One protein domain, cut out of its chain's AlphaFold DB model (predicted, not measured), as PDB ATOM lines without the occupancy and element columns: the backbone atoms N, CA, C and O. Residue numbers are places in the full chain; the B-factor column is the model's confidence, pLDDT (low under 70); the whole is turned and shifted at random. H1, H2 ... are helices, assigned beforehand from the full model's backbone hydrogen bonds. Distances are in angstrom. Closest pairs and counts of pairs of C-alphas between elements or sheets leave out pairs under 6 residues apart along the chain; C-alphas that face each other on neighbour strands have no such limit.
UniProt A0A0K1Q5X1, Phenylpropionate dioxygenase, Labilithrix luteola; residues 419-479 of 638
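AT A GLANCE: This is residues 419 to 479 of the 638 residues of the protein "Phenylpropionate dioxygenase" of Labilithrix luteola (UniProt A0A0K1Q5X1). Three short helices, with their centres in a triangle, are joined to a large winding loop to make a small rounded domain. H2 and H3 run opposite ways at a shallow tilt, the very short H1 only just touches H3 and comes near H2 with its last residue, Ile 424, and the loop of residues 438 to 465 folds back along H2, turns again and then leads over to H3. The printed part has 61 residues with three named helices, H1, H2 and H3 in that order, and no named strand; the class is all helix, though under half of the residues, 25 of 61, are in named elements. The whole is compact, with a radius of gyration of the C-alphas of 10.3 A and spans of 26 by 21 by 18 A.

HOW THE PARTS SIT: H1, residues 420 to 424, is close but not clearly touching H2, residues 429 to 437; their closest C-alphas, those of Ile 424 and Leu 432, are 6.9 A apart. H1 only just touches H3, residues 466 to 476, with 3 pairs of C-alphas within 8 A. The closest C-alphas of H1 and H3 are those of Tyr 420 and Leu 472, 6.9 A apart. H2 and H3 also only just touch, with 3 pairs of C-alphas within 8 A, and their closest C-alphas, those of Leu 435 and Gln 468, are 5.9 A apart. Their lines stand at a shallow tilt of 28 degrees, opposite ways, and the two form a helical hairpin. In H1, H2 and H3 every O i to N i+4 pair is within hydrogen-bond range.

IN THESE COORDINATES: H1 begins at Tyr 420, whose C-alpha is at (-15.544, -18.278, -45.465), and ends at Ile 424. H2 runs from Arg 429 to Ala 437, 12.2 A from first to last C-alpha. After it, the unnamed stretch passes C-alpha 449 at (-30.033, -9.394, -52.458). H3 is the longest helix, with 11 residues and 14.9 A from first to last C-alpha; it begins at Arg 466 and ends at His 476, whose C-alpha is at (-17.359, -25.086, -50.347).

THE WHOLE: The printed part runs from residue 419 to residue 479 and has no cut. The C-alphas of Ser 444 and Tyr 479 are the two farthest apart, at 27.3 A, while those of Asp 419 and Tyr 479, the first and last printed, are 7.1 A apart. The link from H1 to H2 is tight, with 4 residues, and the link from H2 to H3 is long, with 28 residues whose C-alphas lie 6 to 14 A from the mean of all C-alphas. The mean pLDDT of the printed part is 88.0, and the model's confidence is under 70 at residues 458 to 459.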
ATOM      1  N   ASP A 419     -11.453 -18.958 -47.768       85.00
ATOM      2  CA  ASP A 419     -11.939 -18.120 -46.682       85.00
ATOM      3  C   ASP A 419     -13.465 -18.078 -46.691       85.00
ATOM      4  O   ASP A 419     -14.072 -17.948 -47.762       85.00
ATOM      5  N   TYR A 420     -14.094 -18.184 -45.524       88.06
ATOM      6  CA  TYR A 420     -15.544 -18.278 -45.465       88.06
ATOM      7  C   TYR A 420     -16.237 -17.002 -45.950       88.06
ATOM      8  O   TYR A 420     -17.248 -17.119 -46.635       88.06
ATOM      9  N   MET A 421     -15.707 -15.800 -45.691       88.06
ATOM     10  CA  MET A 421     -16.378 -14.570 -46.134       88.06
ATOM     11  C   MET A 421     -16.290 -14.399 -47.648       88.06
ATOM     12  O   MET A 421     -17.251 -13.947 -48.273       88.06
ATOM     13  N   HIS A 422     -15.178 -14.823 -48.259       87.06
ATOM     14  CA  HIS A 422     -15.072 -14.894 -49.718       87.06
ATOM     15  C   HIS A 422     -16.101 -15.859 -50.315       87.06
ATOM     16  O   HIS A 422     -16.666 -15.566 -51.366       87.06
ATOM     17  N   VAL A 423     -16.350 -16.996 -49.656       90.75
ATOM     18  CA  VAL A 423     -17.376 -17.954 -50.087       90.75
ATOM     19  C   VAL A 423     -18.770 -17.357 -49.934       90.75
ATOM     20  O   VAL A 423     -19.490 -17.312 -50.924       90.75
ATOM     21  N   ILE A 424     -19.124 -16.848 -48.750       91.06
ATOM     22  CA  ILE A 424     -20.455 -16.299 -48.438       91.06
ATOM     23  C   ILE A 424     -20.843 -15.197 -49.427       91.06
ATOM     24  O   ILE A 424     -21.945 -15.222 -49.970       91.06
ATOM     25  N   ARG A 425     -19.921 -14.277 -49.737       88.25
ATOM     26  CA  ARG A 425     -20.164 -13.186 -50.698       88.25
ATOM     27  C   ARG A 425     -20.332 -13.647 -52.146       88.25
ATOM     28  O   ARG A 425     -20.826 -12.878 -52.966       88.25
ATOM     29  N   ALA A 426     -19.892 -14.860 -52.466       90.06
ATOM     30  CA  ALA A 426     -19.984 -15.445 -53.799       90.06
ATOM     31  C   ALA A 426     -21.141 -16.448 -53.939       90.06
ATOM     32  O   ALA A 426     -21.335 -16.980 -55.035       90.06
ATOM     33  N   LEU A 427     -21.885 -16.733 -52.863       92.94
ATOM     34  CA  LEU A 427     -22.992 -17.681 -52.909       92.94
ATOM     35  C   LEU A 427     -24.147 -17.141 -53.770       92.94
ATOM     36  O   LEU A 427     -24.525 -15.973 -53.640       92.94
ATOM     37  N   PRO A 428     -24.756 -17.988 -54.618       93.50
ATOM     38  CA  PRO A 428     -26.080 -17.746 -55.168       93.50
ATOM     39  C   PRO A 428     -27.099 -17.450 -54.061       93.50
ATOM     40  O   PRO A 428     -27.020 -17.987 -52.959       93.50
ATOM     41  N   ARG A 429     -28.088 -16.605 -54.363       93.75
ATOM     42  CA  ARG A 429     -29.085 -16.121 -53.395       93.75
ATOM     43  C   ARG A 429     -29.832 -17.245 -52.662       93.75
ATOM     44  O   ARG A 429     -30.132 -17.113 -51.481       93.75
ATOM     45  N   ASP A 430     -30.177 -18.319 -53.362       95.00
ATOM     46  CA  ASP A 430     -30.858 -19.494 -52.812       95.00
ATOM     47  C   ASP A 430     -29.967 -20.276 -51.838       95.00
ATOM     48  O   ASP A 430     -30.413 -20.649 -50.756       95.00
ATOM     49  N   GLU A 431     -28.692 -20.451 -52.181       95.44
ATOM     50  CA  GLU A 431     -27.696 -21.109 -51.331       95.44
ATOM     51  C   GLU A 431     -27.323 -20.249 -50.111       95.44
ATOM     52  O   GLU A 431     -27.135 -20.759 -49.007       95.44
ATOM     53  N   LEU A 432     -27.286 -18.926 -50.282       94.81
ATOM     54  CA  LEU A 432     -27.116 -17.970 -49.191       94.81
ATOM     55  C   LEU A 432     -28.311 -17.996 -48.229       94.81
ATOM     56  O   LEU A 432     -28.113 -17.981 -47.018       94.81
ATOM     57  N   ALA A 433     -29.541 -18.093 -48.746       94.88
ATOM     58  CA  ALA A 433     -30.735 -18.256 -47.918       94.88
ATOM     59  C   ALA A 433     -30.675 -19.544 -47.079       94.88
ATOM     60  O   ALA A 433     -31.021 -19.521 -45.899       94.88
ATOM     61  N   GLU A 434     -30.207 -20.649 -47.673       95.31
ATOM     62  CA  GLU A 434     -29.992 -21.925 -46.978       95.31
ATOM     63  C   GLU A 434     -28.961 -21.774 -45.851       95.31
ATOM     64  O   GLU A 434     -29.232 -22.167 -44.718       95.31
ATOM     65  N   LEU A 435     -27.819 -21.134 -46.126       95.19
ATOM     66  CA  LEU A 435     -26.797 -20.867 -45.113       95.19
ATOM     67  C   LEU A 435     -27.335 -20.014 -43.952       95.19
ATOM     68  O   LEU A 435     -27.078 -20.329 -42.790       95.19
ATOM     69  N   ILE A 436     -28.062 -18.932 -44.241       95.06
ATOM     70  CA  ILE A 436     -28.633 -18.062 -43.202       95.06
ATOM     71  C   ILE A 436     -29.670 -18.821 -42.364       95.06
ATOM     72  O   ILE A 436     -29.676 -18.690 -41.144       95.06
ATOM     73  N   ALA A 437     -30.483 -19.678 -42.987       94.31
ATOM     74  CA  ALA A 437     -31.479 -20.490 -42.290       94.31
ATOM     75  C   ALA A 437     -30.883 -21.559 -41.348       94.31
ATOM     76  O   ALA A 437     -31.601 -22.068 -40.491       94.31
ATOM     77  N   LEU A 438     -29.596 -21.905 -41.489       93.88
ATOM     78  CA  LEU A 438     -28.871 -22.781 -40.554       93.88
ATOM     79  C   LEU A 438     -28.388 -22.052 -39.284       93.88
ATOM     80  O   LEU A 438     -27.820 -22.694 -38.395       93.88
ATOM     81  N   GLY A 439     -28.520 -20.726 -39.227       90.00
ATOM     82  CA  GLY A 439     -28.167 -19.918 -38.062       90.00
ATOM     83  C   GLY A 439     -29.263 -19.899 -36.993       90.00
ATOM     84  O   GLY A 439     -30.416 -20.214 -37.272       90.00
ATOM     85  N   ASP A 440     -28.911 -19.468 -35.781       83.12
ATOM     86  CA  ASP A 440     -29.852 -19.363 -34.651       83.12
ATOM     87  C   ASP A 440     -30.573 -17.994 -34.578       83.12
ATOM     88  O   ASP A 440     -31.447 -17.786 -33.736       83.12
ATOM     89  N   GLY A 441     -30.206 -17.042 -35.448       83.19
ATOM     90  CA  GLY A 441     -30.772 -15.689 -35.516       83.19
ATOM     91  C   GLY A 441     -31.952 -15.549 -36.484       83.19
ATOM     92  O   GLY A 441     -32.257 -16.460 -37.248       83.19
ATOM     93  N   ASP A 442     -32.610 -14.383 -36.481       85.88
ATOM     94  CA  ASP A 442     -33.693 -14.072 -37.425       85.88
ATOM     95  C   ASP A 442     -33.142 -13.924 -38.861       85.88
ATOM     96  O   ASP A 442     -32.404 -12.971 -39.129       85.88
ATOM     97  N   PRO A 443     -33.520 -14.799 -39.817       87.75
ATOM     98  CA  PRO A 443     -33.068 -14.698 -41.204       87.75
ATOM     99  C   PRO A 443     -33.435 -13.374 -41.883       87.75
ATOM    100  O   PRO A 443     -32.776 -12.982 -42.845       87.75
ATOM    101  N   SER A 444     -34.469 -12.674 -41.395       87.44
ATOM    102  CA  SER A 444     -34.896 -11.379 -41.936       87.44
ATOM    103  C   SER A 444     -33.934 -10.229 -41.615       87.44
ATOM    104  O   SER A 444     -34.016  -9.171 -42.241       87.44
ATOM    105  N   ALA A 445     -32.981 -10.448 -40.700       87.12
ATOM    106  CA  ALA A 445     -31.911  -9.502 -40.397       87.12
ATOM    107  C   ALA A 445     -30.891  -9.348 -41.544       87.12
ATOM    108  O   ALA A 445     -30.108  -8.399 -41.538       87.12
ATOM    109  N   PHE A 446     -30.901 -10.249 -42.535       90.12
ATOM    110  CA  PHE A 446     -29.944 -10.263 -43.640       90.12
ATOM    111  C   PHE A 446     -30.605  -9.905 -44.975       90.12
ATOM    112  O   PHE A 446     -31.580 -10.526 -45.401       90.12
ATOM    113  N   ASP A 447     -30.025  -8.938 -45.688       91.31
ATOM    114  CA  ASP A 447     -30.423  -8.611 -47.059       91.31
ATOM    115  C   ASP A 447     -29.737  -9.570 -48.048       91.31
ATOM    116  O   ASP A 447     -28.584  -9.386 -48.443       91.31
ATOM    117  N   LEU A 448     -30.461 -10.622 -48.442       91.31
ATOM    118  CA  LEU A 448     -29.964 -11.666 -49.347       91.31
ATOM    119  C   LEU A 448     -29.703 -11.167 -50.776       91.31
ATOM    120  O   LEU A 448     -28.987 -11.829 -51.528       91.31
ATOM    121  N   ASP A 449     -30.281 -10.026 -51.160       89.00
ATOM    122  CA  ASP A 449     -30.033  -9.394 -52.458       89.00
ATOM    123  C   ASP A 449     -28.777  -8.500 -52.421       89.00
ATOM    124  O   ASP A 449     -28.311  -8.029 -53.462       89.00
ATOM    125  N   ARG A 450     -28.197  -8.312 -51.226       87.44
ATOM    126  CA  ARG A 450     -26.980  -7.538 -50.961       87.44
ATOM    127  C   ARG A 450     -25.974  -8.346 -50.135       87.44
ATOM    128  O   ARG A 450     -25.673  -7.978 -48.991       87.44
ATOM    129  N   PRO A 451     -25.402  -9.431 -50.690       84.25
ATOM    130  CA  PRO A 451     -24.457 -10.293 -49.975       84.25
ATOM    131  C   PRO A 451     -23.221  -9.544 -49.452       84.25
ATOM    132  O   PRO A 451     -22.588  -9.980 -48.494       84.25
ATOM    133  N   GLU A 452     -22.877  -8.387 -50.026       83.25
ATOM    134  CA  GLU A 452     -21.795  -7.527 -49.545       83.25
ATOM    135  C   GLU A 452     -22.067  -6.866 -48.183       83.25
ATOM    136  O   GLU A 452     -21.120  -6.405 -47.538       83.25
ATOM    137  N   SER A 453     -23.337  -6.803 -47.770       85.06
ATOM    138  CA  SER A 453     -23.782  -6.233 -46.492       85.06
ATOM    139  C   SER A 453     -23.798  -7.246 -45.344       85.06
ATOM    140  O   SER A 453     -23.866  -6.849 -44.184       85.06
ATOM    141  N   ILE A 454     -23.695  -8.541 -45.652       87.06
ATOM    142  CA  ILE A 454     -23.726  -9.619 -44.663       87.06
ATOM    143  C   ILE A 454     -22.366  -9.729 -43.968       87.06
ATOM    144  O   ILE A 454     -21.318  -9.812 -44.619       87.06
ATOM    145  N   ALA A 455     -22.397  -9.768 -42.635       82.94
ATOM    146  CA  ALA A 455     -21.233  -9.948 -41.776       82.94
ATOM    147  C   ALA A 455     -21.506 -11.074 -40.764       82.94
ATOM    148  O   ALA A 455     -22.316 -10.916 -39.852       82.94
ATOM    149  N   LEU A 456     -20.827 -12.210 -40.937       84.94
ATOM    150  CA  LEU A 456     -20.909 -13.379 -40.057       84.94
ATOM    151  C   LEU A 456     -19.518 -13.698 -39.484       84.94
ATOM    152  O   LEU A 456     -18.527 -13.593 -40.212       84.94
ATOM    153  N   GLY A 457     -19.436 -14.123 -38.224       79.19
ATOM    154  CA  GLY A 457     -18.190 -14.598 -37.602       79.19
ATOM    155  C   GLY A 457     -17.961 -14.118 -36.168       79.19
ATOM    156  O   GLY A 457     -18.771 -13.384 -35.619       79.19
ATOM    157  N   ASP A 458     -16.829 -14.527 -35.589       69.19
ATOM    158  CA  ASP A 458     -16.480 -14.362 -34.162       69.19
ATOM    159  C   ASP A 458     -16.338 -12.894 -33.695       69.19
ATOM    160  O   ASP A 458     -16.188 -12.639 -32.506       69.19
ATOM    161  N   GLU A 459     -16.403 -11.927 -34.617       64.06
ATOM    162  CA  GLU A 459     -16.287 -10.479 -34.364       64.06
ATOM    163  C   GLU A 459     -17.481  -9.688 -34.930       64.06
ATOM    164  O   GLU A 459     -17.374  -8.506 -35.264       64.06
ATOM    165  N   THR A 460     -18.629 -10.345 -35.096       75.00
ATOM    166  CA  THR A 460     -19.878  -9.704 -35.523       75.00
ATOM    167  C   THR A 460     -20.998 -10.021 -34.538       75.00
ATOM    168  O   THR A 460     -20.905 -10.967 -33.759       75.00
ATOM    169  N   ASP A 461     -22.110  -9.284 -34.616       80.12
ATOM    170  CA  ASP A 461     -23.331  -9.587 -33.845       80.12
ATOM    171  C   ASP A 461     -23.967 -10.947 -34.236       80.12
ATOM    172  O   ASP A 461     -25.007 -11.348 -33.706       80.12
ATOM    173  N   HIS A 462     -23.370 -11.652 -35.203       84.81
ATOM    174  CA  HIS A 462     -23.878 -12.869 -35.819       84.81
ATOM    175  C   HIS A 462     -22.745 -13.908 -35.994       84.81
ATOM    176  O   HIS A 462     -22.259 -14.116 -37.114       84.81
ATOM    177  N   PRO A 463     -22.307 -14.580 -34.912       82.88
ATOM    178  CA  PRO A 463     -21.304 -15.638 -34.997       82.88
ATOM    179  C   PRO A 463     -21.799 -16.817 -35.846       82.88
ATOM    180  O   PRO A 463     -22.998 -17.091 -35.932       82.88
ATOM    181  N   LEU A 464     -20.868 -17.530 -36.486       86.38
ATOM    182  CA  LEU A 464     -21.213 -18.707 -37.282       86.38
ATOM    183  C   LEU A 464     -21.606 -19.871 -36.373       86.38
ATOM    184  O   LEU A 464     -20.826 -20.305 -35.524       86.38
ATOM    185  N   THR A 465     -22.774 -20.459 -36.619       87.69
ATOM    186  CA  THR A 465     -23.167 -21.691 -35.928       87.69
ATOM    187  C   THR A 465     -22.365 -22.885 -36.445       87.69
ATOM    188  O   THR A 465     -21.850 -22.904 -37.572       87.69
ATOM    189  N   ARG A 466     -22.305 -23.964 -35.656       85.44
ATOM    190  CA  ARG A 466     -21.674 -25.222 -36.088       85.44
ATOM    191  C   ARG A 466     -22.287 -25.766 -37.381       85.44
ATOM    192  O   ARG A 466     -21.560 -26.305 -38.216       85.44
ATOM    193  N   ALA A 467     -23.597 -25.614 -37.564       90.31
ATOM    194  CA  ALA A 467     -24.285 -26.030 -38.782       90.31
ATOM    195  C   ALA A 467     -23.803 -25.231 -40.004       90.31
ATOM    196  O   ALA A 467     -23.434 -25.829 -41.019       90.31
ATOM    197  N   GLN A 468     -23.703 -23.906 -39.879       92.00
ATOM    198  CA  GLN A 468     -23.177 -23.030 -40.930       92.00
ATOM    199  C   GLN A 468     -21.718 -23.354 -41.273       92.00
ATOM    200  O   GLN A 468     -21.354 -23.459 -42.445       92.00
ATOM    201  N   MET A 469     -20.877 -23.600 -40.264       89.25
ATOM    202  CA  MET A 469     -19.479 -23.984 -40.482       89.25
ATOM    203  C   MET A 469     -19.343 -25.328 -41.208       89.25
ATOM    204  O   MET A 469     -18.513 -25.458 -42.111       89.25
ATOM    205  N   LEU A 470     -20.154 -26.333 -40.861       89.56
ATOM    206  CA  LEU A 470     -20.149 -27.624 -41.558       89.56
ATOM    207  C   LEU A 470     -20.641 -27.494 -43.000       89.56
ATOM    208  O   LEU A 470     -20.035 -28.100 -43.884       89.56
ATOM    209  N   PHE A 471     -21.667 -26.677 -43.249       93.12
ATOM    210  CA  PHE A 471     -22.137 -26.367 -44.599       93.12
ATOM    211  C   PHE A 471     -21.007 -25.781 -45.453       93.12
ATOM    212  O   PHE A 471     -20.662 -26.322 -46.505       93.12
ATOM    213  N   LEU A 472     -20.353 -24.731 -44.952       92.00
ATOM    214  CA  LEU A 472     -19.236 -24.063 -45.621       92.00
ATOM    215  C   LEU A 472     -18.046 -25.010 -45.848       92.00
ATOM    216  O   LEU A 472     -17.464 -25.038 -46.937       92.00
ATOM    217  N   LYS A 473     -17.705 -25.831 -44.850       89.56
ATOM    218  CA  LYS A 473     -16.628 -26.824 -44.948       89.56
ATOM    219  C   LYS A 473     -16.931 -27.887 -46.004       89.56
ATOM    220  O   LYS A 473     -16.119 -28.112 -46.897       89.56
ATOM    221  N   MET A 474     -18.077 -28.557 -45.895       90.12
ATOM    222  CA  MET A 474     -18.403 -29.730 -46.713       90.12
ATOM    223  C   MET A 474     -18.738 -29.365 -48.158       90.12
ATOM    224  O   MET A 474     -18.367 -30.100 -49.070       90.12
ATOM    225  N   ARG A 475     -19.428 -28.242 -48.371       91.94
ATOM    226  CA  ARG A 475     -19.931 -27.850 -49.692       91.94
ATOM    227  C   ARG A 475     -18.971 -26.939 -50.450       91.94
ATOM    228  O   ARG A 475     -18.900 -27.012 -51.674       91.94
ATOM    229  N   HIS A 476     -18.196 -26.122 -49.734       89.12
ATOM    230  CA  HIS A 476     -17.359 -25.086 -50.347       89.12
ATOM    231  C   HIS A 476     -15.868 -25.191 -50.015       89.12
ATOM    232  O   HIS A 476     -15.091 -24.358 -50.486       89.12
ATOM    233  N   GLY A 477     -15.443 -26.206 -49.257       86.12
ATOM    234  CA  GLY A 477     -14.027 -26.432 -48.952       86.12
ATOM    235  C   GLY A 477     -13.415 -25.342 -48.069       86.12
ATOM    236  O   GLY A 477     -12.224 -25.049 -48.183       86.12
ATOM    237  N   VAL A 478     -14.229 -24.710 -47.221       88.69
ATOM    238  CA  VAL A 478     -13.751 -23.755 -46.216       88.69
ATOM    239  C   VAL A 478     -12.981 -24.491 -45.121       88.69
ATOM    240  O   VAL A 478     -13.403 -25.553 -44.653       88.69
ATOM    241  N   TYR A 479     -11.860 -23.911 -44.692       86.06
ATOM    242  CA  TYR A 479     -11.019 -24.466 -43.636       86.06
ATOM    243  C   TYR A 479     -11.096 -23.640 -42.356       86.06
ATOM    244  O   TYR A 479     -10.911 -22.429 -42.378       86.06
TER     245      TYR A 479